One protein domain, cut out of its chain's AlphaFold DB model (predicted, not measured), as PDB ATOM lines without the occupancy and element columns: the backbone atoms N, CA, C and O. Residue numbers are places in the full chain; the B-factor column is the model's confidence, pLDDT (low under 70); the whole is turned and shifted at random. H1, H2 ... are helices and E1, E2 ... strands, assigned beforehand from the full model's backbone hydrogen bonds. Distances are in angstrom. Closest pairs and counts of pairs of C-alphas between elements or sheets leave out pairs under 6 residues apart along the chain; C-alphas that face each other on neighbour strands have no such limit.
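This is residues 152 to 260 of the 260 residues of an uncharacterized protein of Flavobacteriales bacterium (UniProt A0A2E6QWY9). Little regular structure is present: two small three-stranded sheets, E1-E6-E3 and E2-E5-E4, partly face to face, make one end of a rod, and residues 223 to 260, with no named element, run out to its other end and fold back. It is mostly strand, 41 of 109 printed residues being in named elements, in order E1 E2 H1 E3 E4 E5 E6; both sheets are antiparallel. It is loose, radius of gyration of the C-alphas 17.7 A, spanning 58 by 25 by 22 A.

E1, residues 152 to 160, neighbours E6, residues 214 to 222, antiparallel at 164 degrees, N 155 and O 219 being 2.8 A apart. E3, residues 181 to 186, neighbours E6, with N 183 and O 218 at 2.8 A. E2, residues 164 to 166, neighbours E5, residues 202 to 206, with N 165 and O 203 at 2.9 A. E4, residues 194 to 198, forms a hairpin with E5, with N 196 and O 204 at 2.8 A. H1, residues 171 to 174, too short for an O i to N i+4 pair, only grazes the E1-E6-E3 sheet.

E1, 26.1 A, begins at C-alpha 152 (-17.546, 24.144, 9.104); E6, 26.4 A, ends at C-alpha 222 (-18.479, 24.188, 4.687).

The printed part has no cut; residues 235 to 240 stand free; residue 260 is under pLDDT 70.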
ATOM      1  N   GLY A 152     -17.454  22.696   9.255       94.00
ATOM      2  CA  GLY A 152     -17.546  24.144   9.104       94.00
ATOM      3  C   GLY A 152     -16.242  24.885   9.393       94.00
ATOM      4  O   GLY A 152     -15.450  24.514  10.262       94.00
ATOM      5  N   VAL A 153     -16.044  25.993   8.686       95.44
ATOM      6  CA  VAL A 153     -15.032  27.011   8.974       95.44
ATOM      7  C   VAL A 153     -15.702  28.375   9.061       95.44
ATOM      8  O   VAL A 153     -16.695  28.640   8.383       95.44
ATOM      9  N   TYR A 154     -15.156  29.258   9.895       95.88
ATOM     10  CA  TYR A 154     -15.664  30.618  10.022       95.88
ATOM     11  C   TYR A 154     -14.552  31.654   9.889       95.88
ATOM     12  O   TYR A 154     -13.419  31.456  10.330       95.88
ATOM     13  N   TYR A 155     -14.900  32.790   9.297       97.44
ATOM     14  CA  TYR A 155     -14.058  33.967   9.173       97.44
ATOM     15  C   TYR A 155     -14.816  35.175   9.716       97.44
ATOM     16  O   TYR A 155     -15.958  35.431   9.345       97.44
ATOM     17  N   ARG A 156     -14.197  35.922  10.629       97.62
ATOM     18  CA  ARG A 156     -14.834  37.070  11.279       97.62
ATOM     19  C   ARG A 156     -13.919  38.274  11.293       97.62
ATOM     20  O   ARG A 156     -12.699  38.139  11.328       97.62
ATOM     21  N   GLY A 157     -14.518  39.452  11.348       97.81
ATOM     22  CA  GLY A 157     -13.766  40.691  11.416       97.81
ATOM     23  C   GLY A 157     -14.663  41.911  11.461       97.81
ATOM     24  O   GLY A 157     -15.855  41.831  11.764       97.81
ATOM     25  N   ARG A 158     -14.057  43.061  11.174       97.69
ATOM     26  CA  ARG A 158     -14.735  44.351  11.082       97.69
ATOM     27  C   ARG A 158     -14.392  44.998   9.752       97.69
ATOM     28  O   ARG A 158     -13.217  45.156   9.433       97.69
ATOM     29  N   LEU A 159     -15.412  45.413   9.017       97.25
ATOM     30  CA  LEU A 159     -15.262  46.209   7.812       97.25
ATOM     31  C   LEU A 159     -15.453  47.685   8.161       97.25
ATOM     32  O   LEU A 159     -16.399  48.025   8.865       97.25
ATOM     33  N   ARG A 160     -14.563  48.553   7.673       96.06
ATOM     34  CA  ARG A 160     -14.655  50.012   7.824       96.06
ATOM     35  C   ARG A 160     -14.324  50.704   6.514       96.06
ATOM     36  O   ARG A 160     -13.290  50.401   5.921       96.06
ATOM     37  N   ASN A 161     -15.150  51.669   6.118       94.12
ATOM     38  CA  ASN A 161     -14.945  52.538   4.954       94.12
ATOM     39  C   ASN A 161     -14.682  51.765   3.648       94.12
ATOM     40  O   ASN A 161     -13.923  52.211   2.790       94.12
ATOM     41  N   LYS A 162     -15.288  50.584   3.512       95.38
ATOM     42  CA  LYS A 162     -15.160  49.686   2.361       95.38
ATOM     43  C   LYS A 162     -16.511  49.048   2.062       95.38
ATOM     44  O   LYS A 162     -17.360  48.958   2.942       95.38
ATOM     45  N   THR A 163     -16.683  48.571   0.837       95.81
ATOM     46  CA  THR A 163     -17.902  47.885   0.377       95.81
ATOM     47  C   THR A 163     -17.682  46.401   0.098       95.81
ATOM     48  O   THR A 163     -18.587  45.734  -0.384       95.81
ATOM     49  N   GLU A 164     -16.487  45.881   0.369       97.69
ATOM     50  CA  GLU A 164     -16.094  44.509   0.048       97.69
ATOM     51  C   GLU A 164     -15.374  43.891   1.244       97.69
ATOM     52  O   GLU A 164     -14.467  44.509   1.808       97.69
ATOM     53  N   ILE A 165     -15.782  42.684   1.627       98.19
ATOM     54  CA  ILE A 165     -15.056  41.840   2.573       98.19
ATOM     55  C   ILE A 165     -14.206  40.884   1.741       98.19
ATOM     56  O   ILE A 165     -14.753  40.028   1.046       98.19
ATOM     57  N   ASP A 166     -12.887  41.033   1.828       97.94
ATOM     58  CA  ASP A 166     -11.936  40.101   1.226       97.94
ATOM     59  C   ASP A 166     -11.909  38.805   2.054       97.94
ATOM     60  O   ASP A 166     -11.632  38.833   3.264       97.94
ATOM     61  N   LEU A 167     -12.221  37.674   1.416       97.81
ATOM     62  CA  LEU A 167     -12.049  36.351   2.009       97.81
ATOM     63  C   LEU A 167     -10.557  35.974   1.995       97.81
ATOM     64  O   LEU A 167      -9.793  36.483   1.169       97.81
ATOM     65  N   PRO A 168     -10.101  35.090   2.902       97.31
ATOM     66  CA  PRO A 168      -8.738  34.572   2.841       97.31
ATOM     67  C   PRO A 168      -8.433  33.970   1.463       97.31
ATOM     68  O   PRO A 168      -9.273  33.293   0.882       97.31
ATOM     69  N   SER A 169      -7.219  34.153   0.940       97.12
ATOM     70  CA  SER A 169      -6.890  33.744  -0.438       97.12
ATOM     71  C   SER A 169      -7.071  32.247  -0.715       97.12
ATOM     72  O   SER A 169      -7.313  31.862  -1.853       97.12
ATOM     73  N   TYR A 170      -6.953  31.405   0.317       96.69
ATOM     74  CA  TYR A 170      -7.151  29.955   0.236       96.69
ATOM     75  C   TYR A 170      -8.628  29.536   0.302       96.69
ATOM     76  O   TYR A 170      -8.943  28.364   0.116       96.69
ATOM     77  N   TRP A 171      -9.547  30.458   0.609       96.81
ATOM     78  CA  TRP A 171     -10.951  30.136   0.866       96.81
ATOM     79  C   TRP A 171     -11.623  29.523  -0.364       96.81
ATOM     80  O   TRP A 171     -12.321  28.519  -0.235       96.81
ATOM     81  N   LYS A 172     -11.304  30.032  -1.560       95.44
ATOM     82  CA  LYS A 172     -11.780  29.486  -2.838       95.44
ATOM     83  C   LYS A 172     -11.410  28.027  -3.079       95.44
ATOM     84  O   LYS A 172     -12.148  27.323  -3.762       95.44
ATOM     85  N   ASP A 173     -10.307  27.558  -2.504       96.31
ATOM     86  CA  ASP A 173      -9.842  26.172  -2.618       96.31
ATOM     87  C   ASP A 173     -10.331  25.311  -1.446       96.31
ATOM     88  O   ASP A 173     -10.417  24.092  -1.571       96.31
ATOM     89  N   LEU A 174     -10.713  25.943  -0.334       96.94
ATOM     90  CA  LEU A 174     -11.099  25.272   0.902       96.94
ATOM     91  C   LEU A 174     -12.603  25.025   1.027       96.94
ATOM     92  O   LEU A 174     -12.978  24.014   1.611       96.94
ATOM     93  N   VAL A 175     -13.468  25.914   0.526       96.69
ATOM     94  CA  VAL A 175     -14.911  25.865   0.832       96.69
ATOM     95  C   VAL A 175     -15.799  25.692  -0.394       96.69
ATOM     96  O   VAL A 175     -15.434  26.034  -1.523       96.69
ATOM     97  N   HIS A 176     -17.011  25.198  -0.163       95.19
ATOM     98  CA  HIS A 176     -18.091  25.276  -1.138       95.19
ATOM     99  C   HIS A 176     -18.660  26.704  -1.188       95.19
ATOM    100  O   HIS A 176     -19.171  27.209  -0.195       95.19
ATOM    101  N   ALA A 177     -18.629  27.365  -2.349       93.81
ATOM    102  CA  ALA A 177     -19.163  28.730  -2.479       93.81
ATOM    103  C   ALA A 177     -20.680  28.820  -2.183       93.81
ATOM    104  O   ALA A 177     -21.163  29.843  -1.701       93.81
ATOM    105  N   GLU A 178     -21.418  27.732  -2.430       93.19
ATOM    106  CA  GLU A 178     -22.863  27.605  -2.171       93.19
ATOM    107  C   GLU A 178     -23.224  27.354  -0.693       93.19
ATOM    108  O   GLU A 178     -24.407  27.300  -0.358       93.19
ATOM    109  N   SER A 179     -22.237  27.165   0.189       95.50
ATOM    110  CA  SER A 179     -22.455  27.097   1.645       95.50
ATOM    111  C   SER A 179     -22.064  28.384   2.369       95.50
ATOM    112  O   SER A 179     -22.216  28.477   3.588       95.50
ATOM    113  N   ILE A 180     -21.563  29.392   1.642       96.12
ATOM    114  CA  ILE A 180     -21.185  30.673   2.235       96.12
ATOM    115  C   ILE A 180     -22.435  31.361   2.787       96.12
ATOM    116  O   ILE A 180     -23.332  31.762   2.049       96.12
ATOM    117  N   SER A 181     -22.451  31.572   4.099       95.50
ATOM    118  CA  SER A 181     -23.454  32.375   4.795       95.50
ATOM    119  C   SER A 181     -22.779  33.499   5.574       95.50
ATOM    120  O   SER A 181     -21.681  33.341   6.109       95.50
ATOM    121  N   VAL A 182     -23.414  34.672   5.614       97.00
ATOM    122  CA  VAL A 182     -22.806  35.884   6.178       97.00
ATOM    123  C   VAL A 182     -23.785  36.576   7.117       97.00
ATOM    124  O   VAL A 182     -24.925  36.857   6.752       97.00
ATOM    125  N   GLN A 183     -23.324  36.895   8.321       96.75
ATOM    126  CA  GLN A 183     -24.034  37.734   9.283       96.75
ATOM    127  C   GLN A 183     -23.309  39.070   9.416       96.75
ATOM    128  O   GLN A 183     -22.101  39.094   9.656       96.75
ATOM    129  N   LEU A 184     -24.043  40.177   9.284       97.12
ATOM    130  CA  LEU A 184     -23.518  41.539   9.385       97.12
ATOM    131  C   LEU A 184     -24.157  42.259  10.570       97.12
ATOM    132  O   LEU A 184     -25.374  42.230  10.731       97.12
ATOM    133  N   GLN A 185     -23.343  42.951  11.364       96.75
ATOM    134  CA  GLN A 185     -23.809  43.769  12.481       96.75
ATOM    135  C   GLN A 185     -23.297  45.209  12.321       96.75
ATOM    136  O   GLN A 185     -22.108  45.448  12.559       96.75
ATOM    137  N   PRO A 186     -24.154  46.175  11.930       95.69
ATOM    138  CA  PRO A 186     -23.779  47.586  11.846       95.69
ATOM    139  C   PRO A 186     -23.310  48.138  13.197       95.69
ATOM    140  O   PRO A 186     -23.820  47.751  14.253       95.69
ATOM    141  N   ILE A 187     -22.354  49.067  13.161       95.19
ATOM    142  CA  ILE A 187     -21.770  49.713  14.341       95.19
ATOM    143  C   ILE A 187     -22.061  51.218  14.309       95.19
ATOM    144  O   ILE A 187     -21.938  51.871  13.276       95.19
ATOM    145  N   GLY A 188     -22.413  51.789  15.463       92.19
ATOM    146  CA  GLY A 188     -22.612  53.231  15.645       92.19
ATOM    147  C   GLY A 188     -24.021  53.708  15.294       92.19
ATOM    148  O   GLY A 188     -24.736  54.167  16.180       92.19
ATOM    149  N   ALA A 189     -24.430  53.584  14.031       89.12
ATOM    150  CA  ALA A 189     -25.749  54.009  13.557       89.12
ATOM    151  C   ALA A 189     -26.351  52.994  12.566       89.12
ATOM    152  O   ALA A 189     -25.600  52.216  11.967       89.12
ATOM    153  N   PRO A 190     -27.684  52.996  12.366       89.56
ATOM    154  CA  PRO A 190     -28.319  52.257  11.279       89.56
ATOM    155  C   PRO A 190     -27.746  52.684   9.921       89.56
ATOM    156  O   PRO A 190     -27.655  53.873   9.625       89.56
ATOM    157  N   GLN A 191     -27.344  51.702   9.114       90.94
ATOM    158  CA  GLN A 191     -26.694  51.901   7.810       90.94
ATOM    159  C   GLN A 191     -27.401  51.131   6.674       90.94
ATOM    160  O   GLN A 191     -26.979  51.216   5.522       90.94
ATOM    161  N   ASP A 192     -28.453  50.361   6.989       91.88
ATOM    162  CA  ASP A 192     -29.188  49.493   6.053       91.88
ATOM    163  C   ASP A 192     -28.257  48.655   5.156       91.88
ATOM    164  O   ASP A 192     -28.370  48.653   3.928       91.88
ATOM    165  N   ILE A 193     -27.280  47.987   5.780       94.81
ATOM    166  CA  ILE A 193     -26.282  47.176   5.075       94.81
ATOM    167  C   ILE A 193     -26.915  45.844   4.669       94.81
ATOM    168  O   ILE A 193     -27.468  45.133   5.505       94.81
ATOM    169  N   ILE A 194     -26.767  45.487   3.397       95.25
ATOM    170  CA  ILE A 194     -27.160  44.201   2.826       95.25
ATOM    171  C   ILE A 194     -25.977  43.534   2.121       95.25
ATOM    172  O   ILE A 194     -25.036  44.194   1.670       95.25
ATOM    173  N   ILE A 195     -26.066  42.216   1.971       96.50
ATOM    174  CA  ILE A 195     -25.200  41.443   1.081       96.50
ATOM    175  C   ILE A 195     -25.762  41.601  -0.334       96.50
ATOM    176  O   ILE A 195     -26.890  41.196  -0.603       96.50
ATOM    177  N   LYS A 196     -24.996  42.213  -1.239       95.81
ATOM    178  CA  LYS A 196     -25.400  42.402  -2.639       95.81
ATOM    179  C   LYS A 196     -25.162  41.141  -3.467       95.81
ATOM    180  O   LYS A 196     -25.989  40.784  -4.296       95.81
ATOM    181  N   ARG A 197     -23.991  40.532  -3.286       95.56
ATOM    182  CA  ARG A 197     -23.551  39.268  -3.893       95.56
ATOM    183  C   ARG A 197     -22.292  38.788  -3.176       95.56
ATOM    184  O   ARG A 197     -21.659  39.566  -2.461       95.56
ATOM    185  N   TRP A 198     -21.889  37.560  -3.434       96.44
ATOM    186  CA  TRP A 198     -20.582  37.035  -3.066       96.44
ATOM    187  C   TRP A 198     -20.045  36.175  -4.207       96.44
ATOM    188  O   TRP A 198     -20.798  35.752  -5.086       96.44
ATOM    189  N   ASP A 199     -18.739  35.984  -4.207       93.62
ATOM    190  CA  ASP A 199     -18.036  34.969  -4.977       93.62
ATOM    191  C   ASP A 199     -17.089  34.208  -4.028       93.62
ATOM    192  O   ASP A 199     -17.231  34.281  -2.803       93.62
ATOM    193  N   ASP A 200     -16.181  33.413  -4.577       91.25
ATOM    194  CA  ASP A 200     -15.231  32.594  -3.825       91.25
ATOM    195  C   ASP A 200     -14.067  33.396  -3.213       91.25
ATOM    196  O   ASP A 200     -13.341  32.876  -2.363       91.25
ATOM    197  N   GLU A 201     -13.919  34.671  -3.585       95.50
ATOM    198  CA  GLU A 201     -12.853  35.554  -3.105       95.50
ATOM    199  C   GLU A 201     -13.384  36.715  -2.254       95.50
ATOM    200  O   GLU A 201     -12.670  37.218  -1.381       95.50
ATOM    201  N   LYS A 202     -14.623  37.168  -2.479       97.44
ATOM    202  CA  LYS A 202     -15.158  38.391  -1.871       97.44
ATOM    203  C   LYS A 202     -16.653  38.338  -1.585       97.44
ATOM    204  O   LYS A 202     -17.455  37.781  -2.331       97.44
ATOM    205  N   ILE A 203     -17.052  39.073  -0.548       98.00
ATOM    206  CA  ILE A 203     -18.454  39.412  -0.273       98.00
ATOM    207  C   ILE A 203     -18.658  40.902  -0.530       98.00
ATOM    208  O   ILE A 203     -17.982  41.746   0.058       98.00
ATOM    209  N   TYR A 204     -19.624  41.234  -1.381       97.88
ATOM    210  CA  TYR A 204     -19.918  42.602  -1.795       97.88
ATOM    211  C   TYR A 204     -21.124  43.110  -1.024       97.88
ATOM    212  O   TYR A 204     -22.208  42.521  -1.067       97.88
ATOM    213  N   LEU A 205     -20.941  44.231  -0.343       97.44
ATOM    214  CA  LEU A 205     -21.955  44.873   0.472       97.44
ATOM    215  C   LEU A 205     -22.551  46.078  -0.246       97.44
ATOM    216  O   LEU A 205     -21.908  46.748  -1.055       97.44
ATOM    217  N   GLN A 206     -23.794  46.378   0.100       94.88
ATOM    218  CA  GLN A 206     -24.469  47.607  -0.282       94.88
ATOM    219  C   GLN A 206     -25.124  48.203   0.959       94.88
ATOM    220  O   GLN A 206     -25.719  47.480   1.745       94.88
ATOM    221  N   ALA A 207     -25.015  49.515   1.130       93.00
ATOM    222  CA  ALA A 207     -25.650  50.254   2.215       93.00
ATOM    223  C   ALA A 207     -26.517  51.375   1.642       93.00
ATOM    224  O   ALA A 207     -26.311  51.810   0.501       93.00
ATOM    225  N   ARG A 208     -27.491  51.848   2.423       87.50
ATOM    226  CA  ARG A 208     -28.332  52.984   2.039       87.50
ATOM    227  C   ARG A 208     -27.836  54.255   2.721       87.50
ATOM    228  O   ARG A 208     -27.750  54.329   3.940       87.50
ATOM    229  N   GLY A 209     -27.608  55.295   1.924       80.06
ATOM    230  CA  GLY A 209     -27.274  56.631   2.419       80.06
ATOM    231  C   GLY A 209     -25.780  56.973   2.348       80.06
ATOM    232  O   GLY A 209     -24.991  56.200   1.811       80.06
ATOM    233  N   PRO A 210     -25.394  58.167   2.833       82.56
ATOM    234  CA  PRO A 210     -24.043  58.707   2.665       82.56
ATOM    235  C   PRO A 210     -23.043  58.237   3.734       82.56
ATOM    236  O   PRO A 210     -21.876  58.616   3.677       82.56
ATOM    237  N   ILE A 211     -23.492  57.474   4.735       87.31
ATOM    238  CA  ILE A 211     -22.645  57.042   5.851       87.31
ATOM    239  C   ILE A 211     -21.749  55.890   5.368       87.31
ATOM    240  O   ILE A 211     -22.273  54.906   4.841       87.31
ATOM    241  N   PRO A 212     -20.416  55.980   5.532       91.50
ATOM    242  CA  PRO A 212     -19.518  54.881   5.206       91.50
ATOM    243  C   PRO A 212     -19.848  53.614   5.999       91.50
ATOM    244  O   PRO A 212     -20.188  53.691   7.178       91.50
ATOM    245  N   ILE A 213     -19.680  52.451   5.363       95.75
ATOM    246  CA  ILE A 213     -19.944  51.162   6.006       95.75
ATOM    247  C   ILE A 213     -18.979  50.936   7.178       95.75
ATOM    248  O   ILE A 213     -17.756  50.959   7.000       95.75
ATOM    249  N   ASP A 214     -19.535  50.663   8.355       96.81
ATOM    250  CA  ASP A 214     -18.840  50.167   9.542       96.81
ATOM    251  C   ASP A 214     -19.661  49.042  10.190       96.81
ATOM    252  O   ASP A 214     -20.714  49.292  10.790       96.81
ATOM    253  N   CYS A 215     -19.201  47.796  10.053       96.94
ATOM    254  CA  CYS A 215     -19.895  46.621  10.578       96.94
ATOM    255  C   CYS A 215     -18.945  45.502  11.014       96.94
ATOM    256  O   CYS A 215     -17.866  45.321  10.447       96.94
ATOM    257  N   PHE A 216     -19.372  44.699  11.989       98.25
ATOM    258  CA  PHE A 216     -18.797  43.372  12.208       98.25
ATOM    259  C   PHE A 216     -19.390  42.375  11.218       98.25
ATOM    260  O   PHE A 216     -20.542  42.524  10.804       98.25
ATOM    261  N   TYR A 217     -18.617  41.353  10.873       98.12
ATOM    262  CA  TYR A 217     -19.084  40.244  10.053       98.12
ATOM    263  C   TYR A 217     -18.670  38.895  10.636       98.12
ATOM    264  O   TYR A 217     -17.587  38.763  11.215       98.12
ATOM    265  N   HIS A 218     -19.524  37.896  10.424       97.81
ATOM    266  CA  HIS A 218     -19.203  36.476  10.534       97.81
ATOM    267  C   HIS A 218     -19.566  35.816   9.210       97.81
ATOM    268  O   HIS A 218     -20.701  35.928   8.758       97.81
ATOM    269  N   VAL A 219     -18.595  35.165   8.590       97.38
ATOM    270  CA  VAL A 219     -18.743  34.362   7.379       97.38
ATOM    271  C   VAL A 219     -18.579  32.913   7.800       97.38
ATOM    272  O   VAL A 219     -17.560  32.583   8.402       97.38
ATOM    273  N   TYR A 220     -19.551  32.067   7.491       96.25
ATOM    274  CA  TYR A 220     -19.479  30.623   7.690       96.25
ATOM    275  C   TYR A 220     -19.485  29.942   6.331       96.25
ATOM    276  O   TYR A 220     -20.137  30.428   5.407       96.25
ATOM    277  N   ALA A 221     -18.760  28.838   6.207       96.25
ATOM    278  CA  ALA A 221     -18.812  27.982   5.033       96.25
ATOM    279  C   ALA A 221     -18.397  26.551   5.392       96.25
ATOM    280  O   ALA A 221     -17.680  26.317   6.366       96.25
ATOM    281  N   GLU A 222     -18.829  25.602   4.577       96.31
ATOM    282  CA  GLU A 222     -18.479  24.188   4.687       96.31
ATOM    283  C   GLU A 222     -17.277  23.859   3.804       96.31
ATOM    284  O   GLU A 222     -17.194  24.295   2.648       96.31
ATOM    285  N   ARG A 223     -16.336  23.101   4.367       96.50
ATOM    286  CA  ARG A 223     -15.125  22.657   3.679       96.50
ATOM    287  C   ARG A 223     -15.445  21.698   2.533       96.50
ATOM    288  O   ARG A 223     -16.301  20.836   2.682       96.50
ATOM    289  N   LYS A 224     -14.719  21.831   1.421       95.00
ATOM    290  CA  LYS A 224     -14.802  20.954   0.238       95.00
ATOM    291  C   LYS A 224     -13.595  20.038   0.051       95.00
ATOM    292  O   LYS A 224     -13.604  19.190  -0.834       95.00
ATOM    293  N   ASP A 225     -12.536  20.250   0.830       94.56
ATOM    294  CA  ASP A 225     -11.298  19.465   0.779       94.56
ATOM    295  C   ASP A 225     -11.411  18.120   1.518       94.56
ATOM    296  O   ASP A 225     -10.499  17.300   1.454       94.56
ATOM    297  N   VAL A 226     -12.534  17.890   2.202       94.50
ATOM    298  CA  VAL A 226     -12.892  16.640   2.876       94.50
ATOM    299  C   VAL A 226     -14.335  16.269   2.546       94.50
ATOM    300  O   VAL A 226     -15.129  17.127   2.158       94.50
ATOM    301  N   ASN A 227     -14.683  14.996   2.715       95.62
ATOM    302  CA  ASN A 227     -16.062  14.540   2.580       95.62
ATOM    303  C   ASN A 227     -16.996  15.216   3.596       95.62
ATOM    304  O   ASN A 227     -16.587  15.567   4.710       95.62
ATOM    305  N   ALA A 228     -18.271  15.350   3.218       93.50
ATOM    306  CA  ALA A 228     -19.296  15.901   4.094       93.50
ATOM    307  C   ALA A 228     -19.441  15.084   5.385       93.50
ATOM    308  O   ALA A 228     -19.272  13.860   5.410       93.50
ATOM    309  N   LEU A 229     -19.802  15.762   6.476       93.62
ATOM    310  CA  LEU A 229     -20.030  15.090   7.749       93.62
ATOM    311  C   LEU A 229     -21.278  14.203   7.652       93.62
ATOM    312  O   LEU A 229     -22.378  14.692   7.399       93.62
ATOM    313  N   VAL A 230     -21.118  12.902   7.901       93.31
ATOM    314  CA  VAL A 230     -22.253  11.993   8.107       93.31
ATOM    315  C   VAL A 230     -22.755  12.196   9.533       93.31
ATOM    316  O   VAL A 230     -22.198  11.635  10.473       93.31
ATOM    317  N   VAL A 231     -23.760  13.059   9.679       92.19
ATOM    318  CA  VAL A 231     -24.266  13.524  10.982       92.19
ATOM    319  C   VAL A 231     -25.068  12.440  11.699       92.19
ATOM    320  O   VAL A 231     -24.876  12.209  12.887       92.19
ATOM    321  N   GLU A 232     -25.947  11.759  10.966       91.88
ATOM    322  CA  GLU A 232     -26.834  10.725  11.495       91.88
ATOM    323  C   GLU A 232     -26.616   9.424  10.721       91.88
ATOM    324  O   GLU A 232     -26.626   9.401   9.487       91.88
ATOM    325  N   TYR A 233     -26.403   8.329  11.445       93.75
ATOM    326  CA  TYR A 233     -26.227   6.994  10.885       93.75
ATOM    327  C   TYR A 233     -26.652   5.940  11.909       93.75
ATOM    328  O   TYR A 233     -26.649   6.180  13.115       93.75
ATOM    329  N   GLN A 234     -27.045   4.767  11.421       94.56
ATOM    330  CA  GLN A 234     -27.368   3.631  12.277       94.56
ATOM    331  C   GLN A 234     -26.074   2.918  12.684       94.56
ATOM    332  O   GLN A 234     -25.286   2.553  11.814       94.56
ATOM    333  N   GLY A 235     -25.874   2.702  13.983       90.81
ATOM    334  CA  GLY A 235     -24.689   2.037  14.517       90.81
ATOM    335  C   GLY A 235     -24.690   1.985  16.044       90.81
ATOM    336  O   GLY A 235     -25.410   2.743  16.690       90.81
ATOM    337  N   GLU A 236     -23.875   1.100  16.610       88.12
ATOM    338  CA  GLU A 236     -23.635   0.998  18.056       88.12
ATOM    339  C   GLU A 236     -22.366   1.763  18.465       88.12
ATOM    340  O   GLU A 236     -22.224   2.206  19.608       88.12
ATOM    341  N   THR A 237     -21.422   1.929  17.531       85.06
ATOM    342  CA  THR A 237     -20.135   2.591  17.766       85.06
ATOM    343  C   THR A 237     -19.776   3.568  16.645       85.06
ATOM    344  O   THR A 237     -20.396   3.594  15.581       85.06
ATOM    345  N   HIS A 238     -18.742   4.389  16.857       82.19
ATOM    346  CA  HIS A 238     -18.228   5.277  15.809       82.19
ATOM    347  C   HIS A 238     -17.631   4.508  14.612       82.19
ATOM    348  O   HIS A 238     -17.425   5.100  13.553       82.19
ATOM    349  N   GLU A 239     -17.333   3.211  14.765       86.25
ATOM    350  CA  GLU A 239     -16.821   2.356  13.687       86.25
ATOM    351  C   GLU A 239     -17.885   2.064  12.626       86.25
ATOM    352  O   GLU A 239     -17.542   1.871  11.462       86.25
ATOM    353  N   ASP A 240     -19.168   2.132  12.995       91.44
ATOM    354  CA  ASP A 240     -20.302   1.925  12.088       91.44
ATOM    355  C   ASP A 240     -20.568   3.138  11.178       91.44
ATOM    356  O   ASP A 240     -21.480   3.118  10.346       91.44
ATOM    357  N   ARG A 241     -19.790   4.222  11.323       90.44
ATOM    358  CA  ARG A 241     -19.927   5.411  10.481       90.44
ATOM    359  C   ARG A 241     -19.611   5.044   9.017       90.44
ATOM    360  O   ARG A 241     -18.483   4.643   8.732       90.44
ATOM    361  N   PRO A 242     -20.535   5.279   8.065       91.69
ATOM    362  CA  PRO A 242     -20.374   4.863   6.667       91.69
ATOM    363  C   PRO A 242     -19.134   5.400   5.932       91.69
ATOM    364  O   PRO A 242     -18.678   4.767   4.991       91.69
ATOM    365  N   ASP A 243     -18.602   6.554   6.343       91.62
ATOM    366  CA  ASP A 243     -17.438   7.211   5.727       91.62
ATOM    367  C   ASP A 243     -16.347   7.489   6.765       91.62
ATOM    368  O   ASP A 243     -15.937   8.626   7.007       91.62
ATOM    369  N   ARG A 244     -15.944   6.437   7.481       87.56
ATOM    370  CA  ARG A 244     -14.982   6.530   8.586       87.56
ATOM    371  C   ARG A 244     -13.604   7.030   8.141       87.56
ATOM    372  O   ARG A 244     -12.993   7.821   8.848       87.56
ATOM    373  N   GLU A 245     -13.143   6.578   6.976       87.81
ATOM    374  CA  GLU A 245     -11.850   6.969   6.394       87.81
ATOM    375  C   GLU A 245     -11.902   8.328   5.674       87.81
ATOM    376  O   GLU A 245     -10.864   8.847   5.266       87.81
ATOM    377  N   GLY A 246     -13.097   8.908   5.500       89.12
ATOM    378  CA  GLY A 246     -13.286  10.197   4.832       89.12
ATOM    379  C   GLY A 246     -12.962  10.178   3.337       89.12
ATOM    380  O   GLY A 246     -12.517  11.193   2.802       89.12
ATOM    381  N   ASN A 247     -13.117   9.029   2.675       91.75
ATOM    382  CA  ASN A 247     -12.745   8.831   1.275       91.75
ATOM    383  C   ASN A 247     -13.801   8.089   0.437       91.75
ATOM    384  O   ASN A 247     -13.531   7.782  -0.726       91.75
ATOM    385  N   ASP A 248     -14.995   7.821   0.976       93.31
ATOM    386  CA  ASP A 248     -16.087   7.222   0.208       93.31
ATOM    387  C   ASP A 248     -16.609   8.235  -0.840       93.31
ATOM    388  O   ASP A 248     -17.093   9.316  -0.474       93.31
ATOM    389  N   PRO A 249     -16.557   7.910  -2.152       93.06
ATOM    390  CA  PRO A 249     -17.018   8.795  -3.222       93.06
ATOM    391  C   PRO A 249     -18.478   9.243  -3.096       93.06
ATOM    392  O   PRO A 249     -18.853  10.260  -3.674       93.06
ATOM    393  N   LYS A 250     -19.317   8.506  -2.357       93.00
ATOM    394  CA  LYS A 250     -20.721   8.856  -2.116       93.00
ATOM    395  C   LYS A 250     -20.884  10.185  -1.371       93.00
ATOM    396  O   LYS A 250     -21.883  10.869  -1.586       93.00
ATOM    397  N   TYR A 251     -19.941  10.530  -0.493       91.81
ATOM    398  CA  TYR A 251     -20.000  11.737   0.344       91.81
ATOM    399  C   TYR A 251     -19.093  12.863  -0.167       91.81
ATOM    400  O   TYR A 251     -19.132  13.979   0.358       91.81
ATOM    401  N   ALA A 252     -18.315  12.601  -1.220       91.81
ATOM    402  CA  ALA A 252     -17.467  13.594  -1.861       91.81
ATOM    403  C   ALA A 252     -18.311  14.680  -2.547       91.81
ATOM    404  O   ALA A 252     -19.187  14.395  -3.365       91.81
ATOM    405  N   GLY A 253     -18.046  15.948  -2.216       88.56
ATOM    406  CA  GLY A 253     -18.748  17.103  -2.789       88.56
ATOM    407  C   GLY A 253     -20.212  17.264  -2.353       88.56
ATOM    408  O   GLY A 253     -20.925  18.117  -2.891       88.56
ATOM    409  N   VAL A 254     -20.676  16.459  -1.393       92.62
ATOM    410  CA  VAL A 254     -21.943  16.695  -0.692       92.62
ATOM    411  C   VAL A 254     -21.791  17.950   0.173       92.62
ATOM    412  O   VAL A 254     -20.711  18.237   0.668       92.62
ATOM    413  N   ILE A 255     -22.868  18.726   0.312       93.62
ATOM    414  CA  ILE A 255     -22.874  19.976   1.081       93.62
ATOM    415  C   ILE A 255     -24.061  19.904   2.033       93.62
ATOM    416  O   ILE A 255     -25.206  19.874   1.565       93.62
ATOM    417  N   ASN A 256     -23.806  19.888   3.337       93.06
ATOM    418  CA  ASN A 256     -24.839  19.836   4.371       93.06
ATOM    419  C   ASN A 256     -25.532  21.195   4.565       93.06
ATOM    420  O   ASN A 256     -26.710  21.253   4.909       93.06
ATOM    421  N   THR A 257     -24.831  22.293   4.284       91.12
ATOM    422  CA  THR A 257     -25.257  23.668   4.605       91.12
ATOM    423  C   THR A 257     -25.556  24.533   3.374       91.12
ATOM    424  O   THR A 257     -25.189  25.703   3.309       91.12
ATOM    425  N   ARG A 258     -26.243  23.981   2.363       87.19
ATOM    426  CA  ARG A 258     -26.584  24.745   1.144       87.19
ATOM    427  C   ARG A 258     -27.491  25.937   1.447       87.19
ATOM    428  O   ARG A 258     -28.635  25.764   1.873       87.19
ATOM    429  N   THR A 259     -27.027  27.134   1.114       77.62
ATOM    430  CA  THR A 259     -27.831  28.358   1.124       77.62
ATOM    431  C   THR A 259     -28.460  28.516  -0.263       77.62
ATOM    432  O   THR A 259     -27.806  29.004  -1.182       77.62
ATOM    433  N   LYS A 260     -29.677  27.997  -0.461       57.38
ATOM    434  CA  LYS A 260     -30.412  28.144  -1.734       57.38
ATOM    435  C   LYS A 260     -30.808  29.590  -2.011       57.38
ATOM    436  O   LYS A 260     -31.174  30.284  -1.037       57.38
TER     437      LYS A 260